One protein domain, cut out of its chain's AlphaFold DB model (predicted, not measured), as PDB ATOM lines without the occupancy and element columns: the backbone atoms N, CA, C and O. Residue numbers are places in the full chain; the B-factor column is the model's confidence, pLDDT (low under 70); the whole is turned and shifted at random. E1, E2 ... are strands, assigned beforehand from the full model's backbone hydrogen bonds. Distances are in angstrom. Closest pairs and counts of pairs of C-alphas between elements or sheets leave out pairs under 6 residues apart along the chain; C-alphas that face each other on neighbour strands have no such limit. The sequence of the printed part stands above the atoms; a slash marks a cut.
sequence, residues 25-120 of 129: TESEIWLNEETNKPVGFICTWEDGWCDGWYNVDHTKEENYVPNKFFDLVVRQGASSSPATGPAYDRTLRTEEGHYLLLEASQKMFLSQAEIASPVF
ATOM      1  N   THR A  25      47.449 -76.726 154.294       85.75
ATOM      2  CA  THR A  25      46.202 -77.478 154.503       85.75
ATOM      3  C   THR A  25      46.401 -78.986 154.405       85.75
ATOM      4  O   THR A  25      45.628 -79.744 154.981       85.75
ATOM      5  N   GLU A  26      47.464 -79.424 153.735       88.62
ATOM      6  CA  GLU A  26      47.806 -80.835 153.555       88.62
ATOM      7  C   GLU A  26      48.911 -81.261 154.530       88.62
ATOM      8  O   GLU A  26      49.777 -80.466 154.910       88.62
ATOM      9  N   SER A  27      48.864 -82.527 154.944       89.94
ATOM     10  CA  SER A  27      49.912 -83.138 155.765       89.94
ATOM     11  C   SER A  27      51.024 -83.703 154.878       89.94
ATOM     12  O   SER A  27      50.757 -84.259 153.817       89.94
ATOM     13  N   GLU A  28      52.275 -83.591 155.316       88.38
ATOM     14  CA  GLU A  28      53.448 -84.028 154.551       88.38
ATOM     15  C   GLU A  28      54.512 -84.614 155.487       88.38
ATOM     16  O   GLU A  28      54.715 -84.122 156.598       88.38
ATOM     17  N   ILE A  29      55.225 -85.648 155.032       88.06
ATOM     18  CA  ILE A  29      56.444 -86.148 155.675       88.06
ATOM     19  C   ILE A  29      57.610 -85.947 154.715       88.06
ATOM     20  O   ILE A  29      57.588 -86.433 153.586       88.06
ATOM     21  N   TRP A  30      58.669 -85.301 155.193       89.00
ATOM     22  CA  TRP A  30      59.916 -85.197 154.445       89.00
ATOM     23  C   TRP A  30      60.810 -86.385 154.765       89.00
ATOM     24  O   TRP A  30      61.020 -86.714 155.934       89.00
ATOM     25  N   LEU A  31      61.357 -87.014 153.727       89.31
ATOM     26  CA  LEU A  31      62.265 -88.151 153.840       89.31
ATOM     27  C   LEU A  31      63.685 -87.739 153.445       89.31
ATOM     28  O   LEU A  31      63.886 -86.938 152.535       89.31
ATOM     29  N   ASN A  32      64.679 -88.324 154.104       87.75
ATOM     30  CA  ASN A  32      66.047 -88.319 153.605       87.75
ATOM     31  C   ASN A  32      66.131 -89.217 152.358       87.75
ATOM     32  O   ASN A  32      65.757 -90.386 152.424       87.75
ATOM     33  N   GLU A  33      66.641 -88.693 151.243       88.75
ATOM     34  CA  GLU A  33      66.692 -89.414 149.960       88.75
ATOM     35  C   GLU A  33      67.577 -90.673 149.991       88.75
ATOM     36  O   GLU A  33      67.315 -91.631 149.266       88.75
ATOM     37  N   GLU A  34      68.610 -90.701 150.837       90.31
ATOM     38  CA  GLU A  34      69.551 -91.821 150.918       90.31
ATOM     39  C   GLU A  34      69.049 -92.927 151.850       90.31
ATOM     40  O   GLU A  34      69.151 -94.115 151.539       90.31
ATOM     41  N   THR A  35      68.522 -92.551 153.017       89.81
ATOM     42  CA  THR A  35      68.118 -93.510 154.057       89.81
ATOM     43  C   THR A  35      66.636 -93.863 154.007       89.81
ATOM     44  O   THR A  35      66.218 -94.815 154.669       89.81
ATOM     45  N   ASN A  36      65.844 -93.104 153.243       90.31
ATOM     46  CA  ASN A  36      64.385 -93.170 153.201       90.31
ATOM     47  C   ASN A  36      63.735 -93.039 154.594       90.31
ATOM     48  O   ASN A  36      62.666 -93.596 154.854       90.31
ATOM     49  N   LYS A  37      64.404 -92.342 155.521       89.75
ATOM     50  CA  LYS A  37      63.907 -92.097 156.879       89.75
ATOM     51  C   LYS A  37      63.222 -90.733 156.976       89.75
ATOM     52  O   LYS A  37      63.726 -89.785 156.374       89.75
ATOM     53  N   PRO A  38      62.141 -90.602 157.765       89.25
ATOM     54  CA  PRO A  38      61.527 -89.311 158.059       89.25
ATOM     55  C   PRO A  38      62.516 -88.341 158.703       89.25
ATOM     56  O   PRO A  38      63.173 -88.694 159.675       89.25
ATOM     57  N   VAL A  39      62.609 -87.116 158.194       89.50
ATOM     58  CA  VAL A  39      63.467 -86.039 158.729       89.50
ATOM     59  C   VAL A  39      62.674 -84.815 159.184       89.50
ATOM     60  O   VAL A  39      63.222 -83.936 159.843       89.50
ATOM     61  N   GLY A  40      61.378 -84.764 158.883       86.00
ATOM     62  CA  GLY A  40      60.451 -83.765 159.402       86.00
ATOM     63  C   GLY A  40      59.032 -84.007 158.891       86.00
ATOM     64  O   GLY A  40      58.801 -84.941 158.121       86.00
ATOM     65  N   PHE A  41      58.089 -83.182 159.337       87.06
ATOM     66  CA  PHE A  41      56.679 -83.332 158.994       87.06
ATOM     67  C   PHE A  41      55.898 -82.014 159.101       87.06
ATOM     68  O   PHE A  41      56.254 -81.123 159.873       87.06
ATOM     69  N   ILE A  42      54.776 -81.955 158.387       88.06
ATOM     70  CA  ILE A  42      53.623 -81.092 158.650       88.06
ATOM     71  C   ILE A  42      52.430 -82.014 158.895       88.06
ATOM     72  O   ILE A  42      52.194 -82.945 158.133       88.06
ATOM     73  N   CYS A  43      51.679 -81.757 159.962       90.00
ATOM     74  CA  CYS A  43      50.496 -82.534 160.310       90.00
ATOM     75  C   CYS A  43      49.322 -81.590 160.583       90.00
ATOM     76  O   CYS A  43      49.319 -80.868 161.583       90.00
ATOM     77  N   THR A  44      48.356 -81.576 159.664       91.44
ATOM     78  CA  THR A  44      47.172 -80.700 159.691       91.44
ATOM     79  C   THR A  44      45.926 -81.402 160.216       91.44
ATOM     80  O   THR A  44      44.983 -80.730 160.606       91.44
ATOM     81  N   TRP A  45      45.939 -82.738 160.275       94.38
ATOM     82  CA  TRP A  45      44.807 -83.600 160.648       94.38
ATOM     83  C   TRP A  45      43.625 -83.600 159.671       94.38
ATOM     84  O   TRP A  45      42.653 -84.313 159.915       94.38
ATOM     85  N   GLU A  46      43.702 -82.844 158.572       94.19
ATOM     86  CA  GLU A  46      42.587 -82.662 157.632       94.19
ATOM     87  C   GLU A  46      42.175 -83.950 156.913       94.19
ATOM     88  O   GLU A  46      41.000 -84.145 156.611       94.19
ATOM     89  N   ASP A  47      43.121 -84.874 156.745       93.38
ATOM     90  CA  ASP A  47      42.890 -86.203 156.173       93.38
ATOM     91  C   ASP A  47      42.829 -87.307 157.249       93.38
ATOM     92  O   ASP A  47      42.960 -88.499 156.960       93.38
ATOM     93  N   GLY A  48      42.625 -86.930 158.517       93.12
ATOM     94  CA  GLY A  48      42.605 -87.844 159.654       93.12
ATOM     95  C   GLY A  48      43.946 -87.931 160.386       93.12
ATOM     96  O   GLY A  48      44.644 -86.937 160.574       93.12
ATOM     97  N   TRP A  49      44.285 -89.122 160.887       94.69
ATOM     98  CA  TRP A  49      45.568 -89.333 161.562       94.69
ATOM     99  C   TRP A  49      46.719 -89.180 160.571       94.69
ATOM    100  O   TRP A  49      46.748 -89.864 159.553       94.69
ATOM    101  N   CYS A  50      47.680 -88.321 160.903       93.06
ATOM    102  CA  CYS A  50      48.897 -88.175 160.118       93.06
ATOM    103  C   CYS A  50      49.707 -89.473 160.108       93.06
ATOM    104  O   CYS A  50      49.742 -90.209 161.099       93.06
ATOM    105  N   ASP A  51      50.396 -89.724 159.000       91.88
ATOM    106  CA  ASP A  51      51.111 -90.976 158.780       91.88
ATOM    107  C   ASP A  51      52.068 -91.321 159.931       91.88
ATOM    108  O   ASP A  51      52.934 -90.541 160.333       91.88
ATOM    109  N   GLY A  52      51.864 -92.520 160.483       90.81
ATOM    110  CA  GLY A  52      52.626 -93.099 161.586       90.81
ATOM    111  C   GLY A  52      52.468 -92.411 162.949       90.81
ATOM    112  O   GLY A  52      53.169 -92.796 163.883       90.81
ATOM    113  N   TRP A  53      51.549 -91.452 163.097       93.62
ATOM    114  CA  TRP A  53      51.074 -90.999 164.404       93.62
ATOM    115  C   TRP A  53      50.021 -91.963 164.953       93.62
ATOM    116  O   TRP A  53      49.156 -92.434 164.215       93.62
ATOM    117  N   TYR A  54      50.074 -92.257 166.251       94.38
ATOM    118  CA  TYR A  54      49.132 -93.180 166.886       94.38
ATOM    119  C   TYR A  54      48.980 -92.922 168.388       94.38
ATOM    120  O   TYR A  54      49.893 -92.414 169.037       94.38
ATOM    121  N   ASN A  55      47.831 -93.310 168.951       94.88
ATOM    122  CA  ASN A  55      47.649 -93.404 170.403       94.88
ATOM    123  C   ASN A  55      48.448 -94.589 170.954       94.88
ATOM    124  O   ASN A  55      48.380 -95.694 170.409       94.88
ATOM    125  N   VAL A  56      49.181 -94.376 172.043       94.38
ATOM    126  CA  VAL A  56      49.971 -95.433 172.682       94.38
ATOM    127  C   VAL A  56      49.049 -96.426 173.395       94.38
ATOM    128  O   VAL A  56      48.226 -96.065 174.235       94.38
ATOM    129  N   ASP A  57      49.201 -97.711 173.069       94.38
ATOM    130  CA  ASP A  57      48.427 -98.797 173.672       94.38
ATOM    131  C   ASP A  57      49.033 -99.241 175.012       94.38
ATOM    132  O   ASP A  57      49.861-100.154 175.080       94.38
ATOM    133  N   HIS A  58      48.567 -98.621 176.096       93.31
ATOM    134  CA  HIS A  58      48.982 -98.964 177.458       93.31
ATOM    135  C   HIS A  58      48.344-100.258 177.997       93.31
ATOM    136  O   HIS A  58      48.672-100.685 179.104       93.31
ATOM    137  N   THR A  59      47.442-100.926 177.260       93.44
ATOM    138  CA  THR A  59      46.778-102.155 177.752       93.44
ATOM    139  C   THR A  59      47.730-103.341 177.904       93.44
ATOM    140  O   THR A  59      47.400-104.324 178.566       93.44
ATOM    141  N   LYS A  60      48.920-103.241 177.303       93.12
ATOM    142  CA  LYS A  60      49.972-104.262 177.321       93.12
ATOM    143  C   LYS A  60      51.024-104.042 178.410       93.12
ATOM    144  O   LYS A  60      51.930-104.864 178.533       93.12
ATOM    145  N   GLU A  61      50.938-102.958 179.176       93.06
ATOM    146  CA  GLU A  61      51.870-102.692 180.273       93.06
ATOM    147  C   GLU A  61      51.631-103.632 181.459       93.06
ATOM    148  O   GLU A  61      50.491-103.934 181.813       93.06
ATOM    149  N   GLU A  62      52.708-104.056 182.126       94.12
ATOM    150  CA  GLU A  62      52.626-104.949 183.292       94.12
ATOM    151  C   GLU A  62      51.800-104.348 184.443       94.12
ATOM    152  O   GLU A  62      51.128-105.063 185.185       94.12
ATOM    153  N   ASN A  63      51.828-103.023 184.579       91.62
ATOM    154  CA  ASN A  63      51.124-102.242 185.592       91.62
ATOM    155  C   ASN A  63      49.880-101.527 185.034       91.62
ATOM    156  O   ASN A  63      49.496-100.483 185.570       91.62
ATOM    157  N   TYR A  64      49.255-102.065 183.981       92.25
ATOM    158  CA  TYR A  64      48.052-101.487 183.386       92.25
ATOM    159  C   TYR A  64      46.959-101.223 184.432       92.25
ATOM    160  O   TYR A  64      46.539-102.107 185.183       92.25
ATOM    161  N   VAL A  65      46.454 -99.988 184.441       91.44
ATOM    162  CA  VAL A  65      45.319 -99.575 185.267       91.44
ATOM    163  C   VAL A  65      44.137 -99.255 184.346       91.44
ATOM    164  O   VAL A  65      44.218 -98.309 183.557       91.44
ATOM    165  N   PRO A  66      43.009 -99.984 184.443       90.62
ATOM    166  CA  PRO A  66      41.818 -99.684 183.657       90.62
ATOM    167  C   PRO A  66      41.359 -98.232 183.830       90.62
ATOM    168  O   PRO A  66      41.363 -97.697 184.939       90.62
ATOM    169  N   ASN A  67      40.940 -97.595 182.735       88.19
ATOM    170  CA  ASN A  67      40.475 -96.199 182.684       88.19
ATOM    171  C   ASN A  67      41.518 -95.129 183.088       88.19
ATOM    172  O   ASN A  67      41.193 -93.939 183.143       88.19
ATOM    173  N   LYS A  68      42.773 -95.513 183.365       91.00
ATOM    174  CA  LYS A  68      43.871 -94.563 183.588       91.00
ATOM    175  C   LYS A  68      44.261 -93.859 182.296       91.00
ATOM    176  O   LYS A  68      44.490 -92.653 182.329       91.00
ATOM    177  N   PHE A  69      44.289 -94.600 181.193       91.75
ATOM    178  CA  PHE A  69      44.658 -94.099 179.876       91.75
ATOM    179  C   PHE A  69      43.436 -93.979 178.968       91.75
ATOM    180  O   PHE A  69      42.495 -94.769 179.080       91.75
ATOM    181  N   PHE A  70      43.436 -92.973 178.101       92.06
ATOM    182  CA  PHE A  70      42.418 -92.770 177.078       92.06
ATOM    183  C   PHE A  70      43.026 -92.141 175.828       92.06
ATOM    184  O   PHE A  70      44.069 -91.496 175.889       92.06
ATOM    185  N   ASP A  71      42.331 -92.315 174.713       93.12
ATOM    186  CA  ASP A  71      42.816 -91.907 173.401       93.12
ATOM    187  C   ASP A  71      42.499 -90.439 173.101       93.12
ATOM    188  O   ASP A  71      41.426 -89.928 173.455       93.12
ATOM    189  N   LEU A  72      43.414 -89.776 172.390       93.75
ATOM    190  CA  LEU A  72      43.083 -88.585 171.617       93.75
ATOM    191  C   LEU A  72      42.328 -88.998 170.349       93.75
ATOM    192  O   LEU A  72      42.487 -90.112 169.842       93.75
ATOM    193  N   VAL A  73      41.506 -88.097 169.817       92.94
ATOM    194  CA  VAL A  73      40.727 -88.335 168.594       92.94
ATOM    195  C   VAL A  73      40.895 -87.181 167.620       92.94
ATOM    196  O   VAL A  73      40.920 -86.024 168.034       92.94
ATOM    197  N   VAL A  74      40.972 -87.476 166.323       93.81
ATOM    198  CA  VAL A  74      40.843 -86.440 165.292       93.81
ATOM    199  C   VAL A  74      39.370 -86.060 165.190       93.81
ATOM    200  O   VAL A  74      38.504 -86.921 165.017       93.81
ATOM    201  N   ARG A  75      39.077 -84.772 165.363       92.88
ATOM    202  CA  ARG A  75      37.724 -84.234 165.422       92.88
ATOM    203  C   ARG A  75      37.518 -83.188 164.339       92.88
ATOM    204  O   ARG A  75      38.354 -82.310 164.179       92.88
ATOM    205  N   GLN A  76      36.369 -83.271 163.676       93.12
ATOM    206  CA  GLN A  76      35.860 -82.262 162.756       93.12
ATOM    207  C   GLN A  76      34.836 -81.360 163.460       93.12
ATOM    208  O   GLN A  76      33.990 -81.858 164.218       93.12
ATOM    209  N   GLY A  77      34.907 -80.051 163.211       86.56
ATOM    210  CA  GLY A  77      33.957 -79.062 163.727       86.56
ATOM    211  C   GLY A  77      33.885 -78.989 165.259       86.56
ATOM    212  O   GLY A  77      34.850 -79.258 165.978       86.56
ATOM    213  N   ALA A  78      32.719 -78.623 165.797       85.75
ATOM    214  CA  ALA A  78      32.564 -78.427 167.237       85.75
ATOM    215  C   ALA A  78      32.864 -79.700 168.058       85.75
ATOM    216  O   ALA A  78      32.462 -80.826 167.716       85.75
ATOM    217  N   SER A  79      33.548 -79.500 169.190       84.62
ATOM    218  CA  SER A  79      33.785 -80.569 170.164       84.62
ATOM    219  C   SER A  79      32.468 -81.179 170.665       84.62
ATOM    220  O   SER A  79      31.424 -80.526 170.704       84.62
ATOM    221  N   SER A  80      32.501 -82.461 171.035       81.56
ATOM    222  CA  SER A  80      31.330 -83.184 171.555       81.56
ATOM    223  C   SER A  80      30.852 -82.669 172.910       81.56
ATOM    224  O   SER A  80      29.678 -82.823 173.252       81.56
ATOM    225  N   SER A  81      31.760 -82.082 173.688       83.50
ATOM    226  CA  SER A  81      31.445 -81.527 174.993       83.50
ATOM    227  C   SER A  81      30.817 -80.134 174.860       83.50
ATOM    228  O   SER A  81      31.361 -79.253 174.192       83.50
ATOM    229  N   PRO A  82      29.656 -79.886 175.495       77.00
ATOM    230  CA  PRO A  82      29.024 -78.576 175.444       77.00
ATOM    231  C   PRO A  82      29.936 -77.482 176.001       77.00
ATOM    232  O   PRO A  82      30.567 -77.658 177.044       77.00
ATOM    233  N   ALA A  83      29.944 -76.326 175.335       75.88
ATOM    234  CA  ALA A  83      30.711 -75.144 175.737       75.88
ATOM    235  C   ALA A  83      32.235 -75.360 175.857       75.88
ATOM    236  O   ALA A  83      32.918 -74.540 176.476       75.88
ATOM    237  N   THR A  84      32.785 -76.411 175.242       79.69
ATOM    238  CA  THR A  84      34.226 -76.544 175.003       79.69
ATOM    239  C   THR A  84      34.557 -76.207 173.552       79.69
ATOM    240  O   THR A  84      33.730 -76.352 172.651       79.69
ATOM    241  N   GLY A  85      35.753 -75.661 173.330       76.12
ATOM    242  CA  GLY A  85      36.203 -75.284 171.990       76.12
ATOM    243  C   GLY A  85      36.779 -76.462 171.194       76.12
ATOM    244  O   GLY A  85      36.783 -77.585 171.692       76.12
ATOM    245  N   PRO A  86      37.358 -76.170 170.018       87.50
ATOM    246  CA  PRO A  86      36.998 -75.060 169.139       87.50
ATOM    247  C   PRO A  86      35.750 -75.396 168.295       87.50
ATOM    248  O   PRO A  86      35.359 -76.553 168.177       87.50
ATOM    249  N   ALA A  87      35.108 -74.371 167.722       84.62
ATOM    250  CA  ALA A  87      34.070 -74.574 166.701       84.62
ATOM    251  C   ALA A  87      34.689 -74.927 165.340       84.62
ATOM    252  O   ALA A  87      34.130 -75.733 164.605       84.62
ATOM    253  N   TYR A  88      35.854 -74.336 165.053       87.62
ATOM    254  CA  TYR A  88      36.606 -74.487 163.813       87.62
ATOM    255  C   TYR A  88      38.080 -74.691 164.137       87.62
ATOM    256  O   TYR A  88      38.600 -74.090 165.085       87.62
ATOM    257  N   ASP A  89      38.751 -75.502 163.338       88.25
ATOM    258  CA  ASP A  89      40.184 -75.709 163.453       88.25
ATOM    259  C   ASP A  89      40.983 -74.446 163.019       88.25
ATOM    260  O   ASP A  89      40.424 -73.409 162.637       88.25
ATOM    261  N   ARG A  90      42.316 -74.488 163.127       87.44
ATOM    262  CA  ARG A  90      43.177 -73.358 162.737       87.44
ATOM    263  C   ARG A  90      43.453 -73.315 161.228       87.44
ATOM    264  O   ARG A  90      43.663 -72.212 160.707       87.44
ATOM    265  N   THR A  91      43.522 -74.476 160.593       85.69
ATOM    266  CA  THR A  91      43.938 -74.735 159.216       85.69
ATOM    267  C   THR A  91      42.906 -74.205 158.233       85.69
ATOM    268  O   THR A  91      43.199 -73.261 157.498       85.69
ATOM    269  N   LEU A  92      41.682 -74.739 158.272       88.12
ATOM    270  CA  LEU A  92      40.597 -74.355 157.368       88.12
ATOM    271  C   LEU A  92      39.741 -73.230 157.945       88.12
ATOM    272  O   LEU A  92      39.196 -72.427 157.189       88.12
ATOM    273  N   ARG A  93      39.664 -73.110 159.281       88.81
ATOM    274  CA  ARG A  93      38.816 -72.119 159.978       88.81
ATOM    275  C   ARG A  93      37.335 -72.226 159.611       88.81
ATOM    276  O   ARG A  93      36.600 -71.237 159.682       88.81
ATOM    277  N   THR A  94      36.907 -73.424 159.251       91.88
ATOM    278  CA  THR A  94      35.519 -73.772 158.961       91.88
ATOM    279  C   THR A  94      35.115 -75.022 159.745       91.88
ATOM    280  O   THR A  94      35.929 -75.597 160.472       91.88
ATOM    281  N   GLU A  95      33.845 -75.430 159.656       92.31
ATOM    282  CA  GLU A  95      33.366 -76.659 160.315       92.31
ATOM    283  C   GLU A  95      33.975 -77.915 159.698       92.31
ATOM    284  O   GLU A  95      34.037 -78.944 160.360       92.31
ATOM    285  N   GLU A  96      34.448 -77.820 158.456       92.94
ATOM    286  CA  GLU A  96      35.093 -78.908 157.735       92.94
ATOM    287  C   GLU A  96      36.502 -79.217 158.251       92.94
ATOM    288  O   GLU A  96      36.992 -80.311 157.983       92.94
ATOM    289  N   GLY A  97      37.112 -78.287 158.994       90.75
ATOM    290  CA  GLY A  97      38.463 -78.407 159.531       90.75
ATOM    291  C   GLY A  97      38.603 -79.429 160.652       90.75
ATOM    292  O   GLY A  97      37.675 -79.639 161.449       90.75
ATOM    293  N   HIS A  98      39.795 -80.011 160.755       92.12
ATOM    294  CA  HIS A  98      40.106 -81.066 161.708       92.12
ATOM    295  C   HIS A  98      41.175 -80.658 162.719       92.12
ATOM    296  O   HIS A  98      42.100 -79.900 162.455       92.12
ATOM    297  N   TYR A  99      41.063 -81.195 163.927       90.75
ATOM    298  CA  TYR A  99      42.062 -81.011 164.973       90.75
ATOM    299  C   TYR A  99      42.128 -82.232 165.875       90.75
ATOM    300  O   TYR A  99      41.166 -82.989 166.024       90.75
ATOM    301  N   LEU A 100      43.268 -82.399 166.532       93.06
ATOM    302  CA  LEU A 100      43.425 -83.415 167.555       93.06
ATOM    303  C   LEU A 100      42.776 -82.953 168.869       93.06
ATOM    304  O   LEU A 100      43.135 -81.916 169.429       93.06
ATOM    305  N   LEU A 101      41.818 -83.732 169.366       91.25
ATOM    306  CA  LEU A 101      41.060 -83.453 170.580       91.25
ATOM    307  C   LEU A 101      41.428 -84.435 171.695       91.25
ATOM    308  O   LEU A 101      41.275 -85.649 171.560       91.25
ATOM    309  N   LEU A 102      41.816 -83.878 172.841       91.00
ATOM    310  CA  LEU A 102      41.851 -84.576 174.122       91.00
ATOM    311  C   LEU A 102      40.537 -84.297 174.861       91.00
ATOM    312  O   LEU A 102      40.355 -83.245 175.477       91.00
ATOM    313  N   GLU A 103      39.604 -85.242 174.784       88.69
ATOM    314  CA  GLU A 103      38.296 -85.135 175.431       88.69
ATOM    315  C   GLU A 103      38.398 -85.554 176.905       88.69
ATOM    316  O   GLU A 103      38.264 -86.726 177.266       88.69
ATOM    317  N   ALA A 104      38.682 -84.572 177.761       87.38
ATOM    318  CA  ALA A 104      38.827 -84.769 179.201       87.38
ATOM    319  C   ALA A 104      37.483 -84.848 179.943       87.38
ATOM    320  O   ALA A 104      37.465 -85.153 181.142       87.38
ATOM    321  N   SER A 105      36.351 -84.571 179.281       86.12
ATOM    322  CA  SER A 105      35.053 -84.719 179.934       86.12
ATOM    323  C   SER A 105      34.860 -86.161 180.401       86.12
ATOM    324  O   SER A 105      35.183 -87.131 179.715       86.12
ATOM    325  N   GLN A 106      34.359 -86.301 181.629       86.19
ATOM    326  CA  GLN A 106      34.082 -87.600 182.252       86.19
ATOM    327  C   GLN A 106      35.319 -88.499 182.457       86.19
ATOM    328  O   GLN A 106      35.167 -89.671 182.801       86.19
ATOM    329  N   LYS A 107      36.544 -87.978 182.296       89.25
ATOM    330  CA  LYS A 107      37.776 -88.701 182.646       89.25
ATOM    331  C   LYS A 107      38.092 -88.547 184.131       89.25
ATOM    332  O   LYS A 107      37.702 -87.569 184.772       89.25
ATOM    333  N   MET A 108      38.792 -89.531 184.694       90.50
ATOM    334  CA  MET A 108      39.189 -89.485 186.100       90.50
ATOM    335  C   MET A 108      40.306 -88.459 186.312       90.50
ATOM    336  O   MET A 108      41.098 -88.160 185.416       90.50
ATOM    337  N   PHE A 109      40.387 -87.921 187.529       87.94
ATOM    338  CA  PHE A 109      41.519 -87.088 187.924       87.94
ATOM    339  C   PHE A 109      42.827 -87.880 187.755       87.94
ATOM    340  O   PHE A 109      42.900 -89.040 188.158       87.94
ATOM    341  N   LEU A 110      43.843 -87.248 187.160       88.88
ATOM    342  CA  LEU A 110      45.124 -87.861 186.778       88.88
ATOM    343  C   LEU A 110      45.046 -88.937 185.684       88.88
ATOM    344  O   LEU A 110      46.041 -89.637 185.489       88.88
ATOM    345  N   SER A 111      43.934 -89.100 184.962       91.25
ATOM    346  CA  SER A 111      43.962 -89.876 183.716       91.25
ATOM    347  C   SER A 111      44.908 -89.225 182.699       91.25
ATOM    348  O   SER A 111      45.107 -88.010 182.711       91.25
ATOM    349  N   GLN A 112      45.500 -90.043 181.837       91.00
ATOM    350  CA  GLN A 112      46.526 -89.650 180.876       91.00
ATOM    351  C   GLN A 112      46.115 -90.054 179.461       91.00
ATOM    352  O   GLN A 112      45.342 -90.990 179.273       91.00
ATOM    353  N   ALA A 113      46.644 -89.338 178.483       91.75
ATOM    354  CA  ALA A 113      46.551 -89.679 177.076       91.75
ATOM    355  C   ALA A 113      47.942 -89.474 176.479       91.75
ATOM    356  O   ALA A 113      48.597 -88.476 176.791       91.75
ATOM    357  N   GLU A 114      48.397 -90.423 175.671       93.44
ATOM    358  CA  GLU A 114      49.723 -90.401 175.065       93.44
ATOM    359  C   GLU A 114      49.605 -90.735 173.582       93.44
ATOM    360  O   GLU A 114      48.917 -91.678 173.188       93.44
ATOM    361  N   ILE A 115      50.287 -89.940 172.765       94.00
ATOM    362  CA  ILE A 115      50.464 -90.196 171.341       94.00
ATOM    363  C   ILE A 115      51.947 -90.313 171.056       94.00
ATOM    364  O   ILE A 115      52.765 -89.594 171.632       94.00
ATOM    365  N   ALA A 116      52.268 -91.190 170.124       91.69
ATOM    366  CA  ALA A 116      53.596 -91.318 169.576       91.69
ATOM    367  C   ALA A 116      53.575 -90.869 168.119       91.69
ATOM    368  O   ALA A 116      52.630 -91.134 167.371       91.69
ATOM    369  N   SER A 117      54.634 -90.169 167.735       88.81
ATOM    370  CA  SER A 117      54.927 -89.850 166.349       88.81
ATOM    371  C   SER A 117      55.798 -90.955 165.726       88.81
ATOM    372  O   SER A 117      56.320 -91.822 166.443       88.81
ATOM    373  N   PRO A 118      55.988 -90.946 164.395       86.31
ATOM    374  CA  PRO A 118      57.002 -91.769 163.749       86.31
ATOM    375  C   PRO A 118      58.403 -91.511 164.313       86.31
ATOM    376  O   PRO A 118      58.698 -90.450 164.860       86.31
ATOM    377  N   VAL A 119      59.317 -92.461 164.116       86.25
ATOM    378  CA  VAL A 119      60.734 -92.222 164.410       86.25
ATOM    379  C   VAL A 119      61.324 -91.339 163.315       86.25
ATOM    380  O   VAL A 119      61.381 -91.748 162.153       86.25
ATOM    381  N   PHE A 120      61.797 -90.156 163.701       84.88
ATOM    382  CA  PHE A 120      62.499 -89.237 162.812       84.88
ATOM    383  C   PHE A 120      64.013 -89.370 162.979       84.88
ATOM    384  O   PHE A 120      64.530 -89.534 164.086       84.88
TER     385      PHE A 120
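AT A GLANCE: This is residues 25 to 120 of the 129 residues of an uncharacterized protein of Oikopleura dioica (UniProt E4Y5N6). With little regular structure, this is a flat spread of loops with two small, separate strand hairpins, E1 with E2 and E3 with E4. Look also for residues 54 to 55, paired antiparallel with 115 to 116. The printed part has 96 residues, no named helix and four named strands in two antiparallel sheets, all strand, with 17 residues in named elements. It is loose, radius of gyration of the C-alphas 15.9 A, spanning 46 by 42 by 15 A.

HOW THE PARTS SIT: Start at E1, residues 28 to 31, antiparallel to E2, residues 38 to 42, at 164 degrees; N 28 and O 42 are 2.9 A apart. Further on, E3, residues 73 to 76, is antiparallel to E4, residues 98 to 101, at 142 degrees; N 75 and O 99 are 2.8 A apart. E1 and E2 are apart from E3 and E4.

IN THESE COORDINATES: Find C-alpha 28 at (53.448, -84.028, 154.551); E1 runs 9.8 A, E2 11.4 A, E3 9.7 A and E4 9.2 A, ending at C-alpha 101, (41.060, -83.453, 170.580).

THE WHOLE: The C-alphas farthest apart, Glu 34 and Pro 82, are 49.2 A apart. The links E2 to E3 and E3 to E4 are long. The printed part has no cut, and no printed residue is under 70 in pLDDT.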